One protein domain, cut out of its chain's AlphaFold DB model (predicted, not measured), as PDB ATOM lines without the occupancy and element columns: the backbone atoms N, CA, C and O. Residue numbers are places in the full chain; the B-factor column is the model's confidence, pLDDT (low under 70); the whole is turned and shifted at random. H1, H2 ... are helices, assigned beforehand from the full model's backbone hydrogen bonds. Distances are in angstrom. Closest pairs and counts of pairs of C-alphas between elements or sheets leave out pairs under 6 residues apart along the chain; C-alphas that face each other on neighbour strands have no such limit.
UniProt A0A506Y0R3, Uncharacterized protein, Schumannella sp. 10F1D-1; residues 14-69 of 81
ATOM      1  N   THR A  14     168.720 153.672 113.173       86.06
ATOM      2  CA  THR A  14     167.641 154.616 113.514       86.06
ATOM      3  C   THR A  14     166.452 153.958 114.219       86.06
ATOM      4  O   THR A  14     165.927 154.529 115.172       86.06
ATOM      5  N   ALA A  15     166.035 152.760 113.790       87.38
ATOM      6  CA  ALA A  15     164.886 152.069 114.377       87.38
ATOM      7  C   ALA A  15     165.169 151.607 115.815       87.38
ATOM      8  O   ALA A  15     164.290 151.708 116.668       87.38
ATOM      9  N   LEU A  16     166.404 151.177 116.110       85.94
ATOM     10  CA  LEU A  16     166.803 150.859 117.483       85.94
ATOM     11  C   LEU A  16     166.842 152.119 118.364       85.94
ATOM     12  O   LEU A  16     166.382 152.081 119.503       85.94
ATOM     13  N   LEU A  17     167.325 153.255 117.843       89.31
ATOM     14  CA  LEU A  17     167.299 154.535 118.567       89.31
ATOM     15  C   LEU A  17     165.871 155.035 118.848       89.31
ATOM     16  O   LEU A  17     165.647 155.685 119.871       89.31
ATOM     17  N   ASP A  18     164.906 154.734 117.974       90.56
ATOM     18  CA  ASP A  18     163.482 154.994 118.212       90.56
ATOM     19  C   ASP A  18     162.897 154.040 119.270       90.56
ATOM     20  O   ASP A  18     162.265 154.508 120.218       90.56
ATOM     21  N   GLU A  19     163.155 152.728 119.169       90.19
ATOM     22  CA  GLU A  19     162.712 151.721 120.151       90.19
ATOM     23  C   GLU A  19     163.218 152.057 121.562       90.19
ATOM     24  O   GLU A  19     162.431 152.133 122.508       90.19
ATOM     25  N   LEU A  20     164.522 152.310 121.704       89.88
ATOM     26  CA  LEU A  20     165.160 152.585 122.989       89.88
ATOM     27  C   LEU A  20     164.705 153.924 123.588       89.88
ATOM     28  O   LEU A  20     164.454 153.983 124.788       89.88
ATOM     29  N   ALA A  21     164.520 154.976 122.781       89.25
ATOM     30  CA  ALA A  21     164.013 156.260 123.276       89.25
ATOM     31  C   ALA A  21     162.542 156.194 123.737       89.25
ATOM     32  O   ALA A  21     162.147 156.940 124.633       89.25
ATOM     33  N   VAL A  22     161.731 155.300 123.156       90.75
ATOM     34  CA  VAL A  22     160.347 155.045 123.598       90.75
ATOM     35  C   VAL A  22     160.303 154.127 124.825       90.75
ATOM     36  O   VAL A  22     159.490 154.350 125.721       90.75
ATOM     37  N   ARG A  23     161.172 153.110 124.890       90.38
ATOM     38  CA  ARG A  23     161.244 152.137 125.995       90.38
ATOM     39  C   ARG A  23     161.885 152.715 127.260       90.38
ATOM     40  O   ARG A  23     161.450 152.380 128.358       90.38
ATOM     41  N   PHE A  24     162.871 153.600 127.114       91.62
ATOM     42  CA  PHE A  24     163.645 154.187 128.212       91.62
ATOM     43  C   PHE A  24     163.596 155.724 128.194       91.62
ATOM     44  O   PHE A  24     164.634 156.370 128.064       91.62
ATOM     45  N   PRO A  25     162.419 156.355 128.383       89.19
ATOM     46  CA  PRO A  25     162.266 157.813 128.304       89.19
ATOM     47  C   PRO A  25     163.030 158.596 129.394       89.19
ATOM     48  O   PRO A  25     163.078 159.823 129.343       89.19
ATOM     49  N   ALA A  26     163.623 157.907 130.377       90.06
ATOM     50  CA  ALA A  26     164.566 158.484 131.336       90.06
ATOM     51  C   ALA A  26     165.960 158.753 130.728       90.06
ATOM     52  O   ALA A  26     166.660 159.653 131.189       90.06
ATOM     53  N   VAL A  27     166.353 158.011 129.685       90.81
ATOM     54  CA  VAL A  27     167.627 158.183 128.973       90.81
ATOM     55  C   VAL A  27     167.372 159.043 127.727       90.81
ATOM     56  O   VAL A  27     166.624 158.635 126.837       90.81
ATOM     57  N   PRO A  28     167.959 160.249 127.615       91.44
ATOM     58  CA  PRO A  28     167.722 161.109 126.460       91.44
ATOM     59  C   PRO A  28     168.319 160.483 125.192       91.44
ATOM     60  O   PRO A  28     169.418 159.932 125.236       91.44
ATOM     61  N   ARG A  29     167.646 160.622 124.038       89.62
ATOM     62  CA  ARG A  29     168.062 159.984 122.768       89.62
ATOM     63  C   ARG A  29     169.541 160.195 122.427       89.62
ATOM     64  O   ARG A  29     170.209 159.236 122.074       89.62
ATOM     65  N   GLY A  30     170.066 161.412 122.590       91.94
ATOM     66  CA  GLY A  30     171.481 161.710 122.321       91.94
ATOM     67  C   GLY A  30     172.471 160.959 123.229       91.94
ATOM     68  O   GLY A  30     173.630 160.800 122.864       91.94
ATOM     69  N   ARG A  31     172.031 160.456 124.394       93.00
ATOM     70  CA  ARG A  31     172.823 159.539 125.228       93.00
ATOM     71  C   ARG A  31     172.744 158.102 124.713       93.00
ATOM     72  O   ARG A  31     173.779 157.454 124.661       93.00
ATOM     73  N   VAL A  32     171.572 157.640 124.269       92.25
ATOM     74  CA  VAL A  32     171.415 156.339 123.581       92.25
ATOM     75  C   VAL A  32     172.282 156.284 122.314       92.25
ATOM     76  O   VAL A  32     172.970 155.301 122.070       92.25
ATOM     77  N   GLU A  33     172.297 157.369 121.540       91.81
ATOM     78  CA  GLU A  33     173.127 157.551 120.343       91.81
ATOM     79  C   GLU A  33     174.627 157.568 120.673       91.81
ATOM     80  O   GLU A  33     175.405 156.891 120.006       91.81
ATOM     81  N   ALA A  34     175.033 158.248 121.752       92.75
ATOM     82  CA  ALA A  34     176.411 158.187 122.241       92.75
ATOM     83  C   ALA A  34     176.812 156.764 122.674       92.75
ATOM     84  O   ALA A  34     177.863 156.293 122.256       92.75
ATOM     85  N   ILE A  35     175.966 156.060 123.439       93.88
ATOM     86  CA  ILE A  35     176.192 154.659 123.840       93.88
ATOM     87  C   ILE A  35     176.352 153.762 122.604       93.88
ATOM     88  O   ILE A  35     177.242 152.922 122.575       93.88
ATOM     89  N   LEU A  36     175.536 153.959 121.567       91.56
ATOM     90  CA  LEU A  36     175.615 153.203 120.315       91.56
ATOM     91  C   LEU A  36     176.968 153.386 119.613       91.56
ATOM     92  O   LEU A  36     177.564 152.399 119.183       91.56
ATOM     93  N   VAL A  37     177.476 154.620 119.536       91.94
ATOM     94  CA  VAL A  37     178.810 154.902 118.980       91.94
ATOM     95  C   VAL A  37     179.918 154.326 119.869       91.94
ATOM     96  O   VAL A  37     180.820 153.676 119.346       91.94
ATOM     97  N   GLU A  38     179.831 154.496 121.195       93.81
ATOM     98  CA  GLU A  38     180.790 153.936 122.160       93.81
ATOM     99  C   GLU A  38     180.905 152.407 122.022       93.81
ATOM    100  O   GLU A  38     182.000 151.883 121.826       93.81
ATOM    101  N   GLU A  39     179.784 151.680 122.073       93.38
ATOM    102  CA  GLU A  39     179.782 150.215 121.968       93.38
ATOM    103  C   GLU A  39     180.179 149.732 120.558       93.38
ATOM    104  O   GLU A  39     180.823 148.689 120.431       93.38
ATOM    105  N   HIS A  40     179.870 150.483 119.489       91.62
ATOM    106  CA  HIS A  40     180.331 150.142 118.136       91.62
ATOM    107  C   HIS A  40     181.859 150.256 118.023       91.62
ATOM    108  O   HIS A  40     182.510 149.340 117.512       91.62
ATOM    109  N   GLU A  41     182.451 151.340 118.535       91.12
ATOM    110  CA  GLU A  41     183.906 151.522 118.543       91.12
ATOM    111  C   GLU A  41     184.604 150.436 119.382       91.12
ATOM    112  O   GLU A  41     185.631 149.904 118.958       91.12
ATOM    113  N   ILE A  42     184.019 150.049 120.523       90.62
ATOM    114  CA  ILE A  42     184.548 149.006 121.419       90.62
ATOM    115  C   ILE A  42     184.483 147.601 120.793       90.62
ATOM    116  O   ILE A  42     185.449 146.842 120.903       90.62
ATOM    117  N   LEU A  43     183.357 147.226 120.175       89.44
ATOM    118  CA  LEU A  43     183.100 145.845 119.736       89.44
ATOM    119  C   LEU A  43     183.526 145.554 118.291       89.44
ATOM    120  O   LEU A  43     183.866 144.413 117.975       89.44
ATOM    121  N   LEU A  44     183.460 146.555 117.410       87.50
ATOM    122  CA  LEU A  44     183.620 146.395 115.958       87.50
ATOM    123  C   LEU A  44     184.715 147.308 115.388       87.50
ATOM    124  O   LEU A  44     185.409 146.918 114.448       87.50
ATOM    125  N   GLY A  45     184.905 148.482 115.996       86.81
ATOM    126  CA  GLY A  45     185.890 149.485 115.604       86.81
ATOM    127  C   GLY A  45     185.373 150.440 114.525       86.81
ATOM    128  O   GLY A  45     184.834 150.026 113.500       86.81
ATOM    129  N   GLY A  46     185.587 151.742 114.734       85.06
ATOM    130  CA  GLY A  46     185.133 152.792 113.818       85.06
ATOM    131  C   GLY A  46     183.654 153.161 113.981       85.06
ATOM    132  O   GLY A  46     183.034 152.863 115.001       85.06
ATOM    133  N   GLU A  47     183.105 153.850 112.980       80.00
ATOM    134  CA  GLU A  47     181.764 154.452 113.016       80.00
ATOM    135  C   GLU A  47     180.641 153.445 112.680       80.00
ATOM    136  O   GLU A  47     180.841 152.583 111.818       80.00
ATOM    137  N   PRO A  48     179.452 153.557 113.307       83.19
ATOM    138  CA  PRO A  48     178.325 152.665 113.044       83.19
ATOM    139  C   PRO A  48     177.715 152.859 111.652       83.19
ATOM    140  O   PRO A  48     177.392 153.972 111.239       83.19
ATOM    141  N   GLY A  49     177.502 151.746 110.947       80.62
ATOM    142  CA  GLY A  49     176.770 151.719 109.677       80.62
ATOM    143  C   GLY A  49     175.243 151.708 109.841       80.62
ATOM    144  O   GLY A  49     174.701 151.671 110.947       80.62
ATOM    145  N   ASP A  50     174.530 151.670 108.712       77.06
ATOM    146  CA  ASP A  50     173.060 151.577 108.673       77.06
ATOM    147  C   ASP A  50     172.496 150.299 109.325       77.06
ATOM    148  O   ASP A  50     171.338 150.287 109.745       77.06
ATOM    149  N   VAL A  51     173.294 149.226 109.375       77.44
ATOM    150  CA  VAL A  51     172.879 147.855 109.711       77.44
ATOM    151  C   VAL A  51     173.527 147.406 111.022       77.44
ATOM    152  O   VAL A  51     174.745 147.263 111.092       77.44
ATOM    153  N   MET A  52     172.708 147.142 112.042       77.94
ATOM    154  CA  MET A  52     173.153 146.761 113.385       77.94
ATOM    155  C   MET A  52     173.402 145.243 113.514       77.94
ATOM    156  O   MET A  52     172.472 144.461 113.288       77.94
ATOM    157  N   PRO A  53     174.594 144.786 113.946       84.50
ATOM    158  CA  PRO A  53     174.798 143.406 114.391       84.50
ATOM    159  C   PRO A  53     174.104 143.137 115.736       84.50
ATOM    160  O   PRO A  53     174.108 143.994 116.620       84.50
ATOM    161  N   GLU A  54     173.559 141.932 115.934       85.56
ATOM    162  CA  GLU A  54     172.793 141.602 117.153       85.56
ATOM    163  C   GLU A  54     173.610 141.773 118.445       85.56
ATOM    164  O   GLU A  54     173.111 142.370 119.395       85.56
ATOM    165  N   LEU A  55     174.892 141.386 118.439       87.25
ATOM    166  CA  LEU A  55     175.820 141.571 119.565       87.25
ATOM    167  C   LEU A  55     175.916 143.039 120.027       87.25
ATOM    168  O   LEU A  55     175.962 143.317 121.223       87.25
ATOM    169  N   LEU A  56     175.933 143.982 119.080       88.38
ATOM    170  CA  LEU A  56     175.981 145.411 119.390       88.38
ATOM    171  C   LEU A  56     174.630 145.902 119.926       88.38
ATOM    172  O   LEU A  56     174.591 146.671 120.883       88.38
ATOM    173  N   ARG A  57     173.515 145.415 119.365       89.00
ATOM    174  CA  ARG A  57     172.170 145.695 119.892       89.00
ATOM    175  C   ARG A  57     172.023 145.232 121.345       89.00
ATOM    176  O   ARG A  57     171.418 145.954 122.133       89.00
ATOM    177  N   GLU A  58     172.556 144.065 121.700       90.25
ATOM    178  CA  GLU A  58     172.530 143.547 123.074       90.25
ATOM    179  C   GLU A  58     173.379 144.400 124.029       90.25
ATOM    180  O   GLU A  58     172.880 144.795 125.082       90.25
ATOM    181  N   ALA A  59     174.607 144.770 123.647       91.81
ATOM    182  CA  ALA A  59     175.474 145.630 124.461       91.81
ATOM    183  C   ALA A  59     174.878 147.033 124.696       91.81
ATOM    184  O   ALA A  59     174.844 147.526 125.827       91.81
ATOM    185  N   VAL A  60     174.331 147.656 123.644       92.38
ATOM    186  CA  VAL A  60     173.652 148.958 123.737       92.38
ATOM    187  C   VAL A  60     172.409 148.867 124.624       92.38
ATOM    188  O   VAL A  60     172.192 149.754 125.448       92.38
ATOM    189  N   LEU A  61     171.611 147.797 124.508       91.81
ATOM    190  CA  LEU A  61     170.444 147.578 125.366       91.81
ATOM    191  C   LEU A  61     170.850 147.432 126.840       91.81
ATOM    192  O   LEU A  61     170.309 148.150 127.678       91.81
ATOM    193  N   GLU A  62     171.825 146.572 127.150       91.69
ATOM    194  CA  GLU A  62     172.308 146.342 128.519       91.69
ATOM    195  C   GLU A  62     172.806 147.647 129.168       91.69
ATOM    196  O   GLU A  62     172.498 147.955 130.324       91.69
ATOM    197  N   ARG A  63     173.555 148.456 128.412       92.62
ATOM    198  CA  ARG A  63     174.099 149.724 128.901       92.62
ATOM    199  C   ARG A  63     173.032 150.810 129.062       92.62
ATOM    200  O   ARG A  63     173.092 151.568 130.030       92.62
ATOM    201  N   VAL A  64     172.028 150.853 128.185       92.88
ATOM    202  CA  VAL A  64     170.868 151.750 128.329       92.88
ATOM    203  C   VAL A  64     169.978 151.330 129.502       92.88
ATOM    204  O   VAL A  64     169.513 152.206 130.225       92.88
ATOM    205  N   GLU A  65     169.786 150.033 129.763       90.94
ATOM    206  CA  GLU A  65     169.037 149.548 130.935       90.94
ATOM    207  C   GLU A  65     169.726 149.948 132.251       90.94
ATOM    208  O   GLU A  65     169.066 150.470 133.155       90.94
ATOM    209  N   ARG A  66     171.063 149.844 132.316       89.19
ATOM    210  CA  ARG A  66     171.866 150.361 133.440       89.19
ATOM    211  C   ARG A  66     171.744 151.880 133.611       89.19
ATOM    212  O   ARG A  66     171.504 152.338 134.725       89.19
ATOM    213  N   GLU A  67     171.888 152.671 132.543       88.50
ATOM    214  CA  GLU A  67     171.780 154.141 132.634       88.50
ATOM    215  C   GLU A  67     170.340 154.633 132.882       88.50
ATOM    216  O   GLU A  67     170.148 155.700 133.463       88.50
ATOM    217  N   ALA A  68     169.324 153.841 132.527       87.50
ATOM    218  CA  ALA A  68     167.924 154.088 132.873       87.50
ATOM    219  C   ALA A  68     167.590 153.784 134.347       87.50
ATOM    220  O   ALA A  68     166.476 154.081 134.784       87.50
ATOM    221  N   GLY A  69     168.514 153.182 135.107       83.62
ATOM    222  CA  GLY A  69     168.264 152.711 136.471       83.62
ATOM    223  C   GLY A  69     167.321 151.505 136.536       83.62
ATOM    224  O   GLY A  69     166.666 151.297 137.555       83.62
TER     225      GLY A  69
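Overview. This is residues 14 to 69 of the 81 residues of an uncharacterized protein of Schumannella sp. 10F1D-1 (UniProt A0A506Y0R3). Three helices make a small cluster with their centres in a triangle: H2 and H3 cross near their middles, and the shorter H1 packs on the first turns of H2 and, thinly, on H3. The link of residues 44 to 53 loops round at the other end of H2. The printed part has 56 residues with helices H1, H2, H3 in that order and no named strand, all helix, compact with a radius of gyration of the C-alphas of 10.3 A, spanning 28 by 19 by 18 A.

Along the chain. Find C-alpha 14 at (167.641, 154.616, 113.514), where H1, residues 14 to 23, begins its 14.2 A. H2, residues 29 to 43, runs 20.9 A. H3, residues 54 to 67, runs 19.9 A to C-alpha 67 at (171.780, 154.141, 132.634).

Arrangement. H1 touches H2, with residues 29 to 33 of H2 alone, at a steep tilt of 58 degrees, opposite ways; look at the closest C-alphas, Ala 21 and Arg 29, 5.5 A apart. H1 and H3 only just touch, with 3 pairs of C-alphas within 8 A, the closest Leu 20 and Leu 61 at 7.7 A. H2 touches H3 at a steep tilt of 49 degrees, opposite ways, the C-alphas of Leu 36 and Val 60 closest at 5.8 A. In H1, H2 and H3 every O i to N i+4 pair is within hydrogen-bond range.

Size, cuts and confidence. The farthest C-alphas, Gly 46 and Gly 69, are 28.2 A apart. The printed part has no cut, the link H1 to H2 is tight, H2 to H3 short, and no printed residue is under 70 in pLDDT.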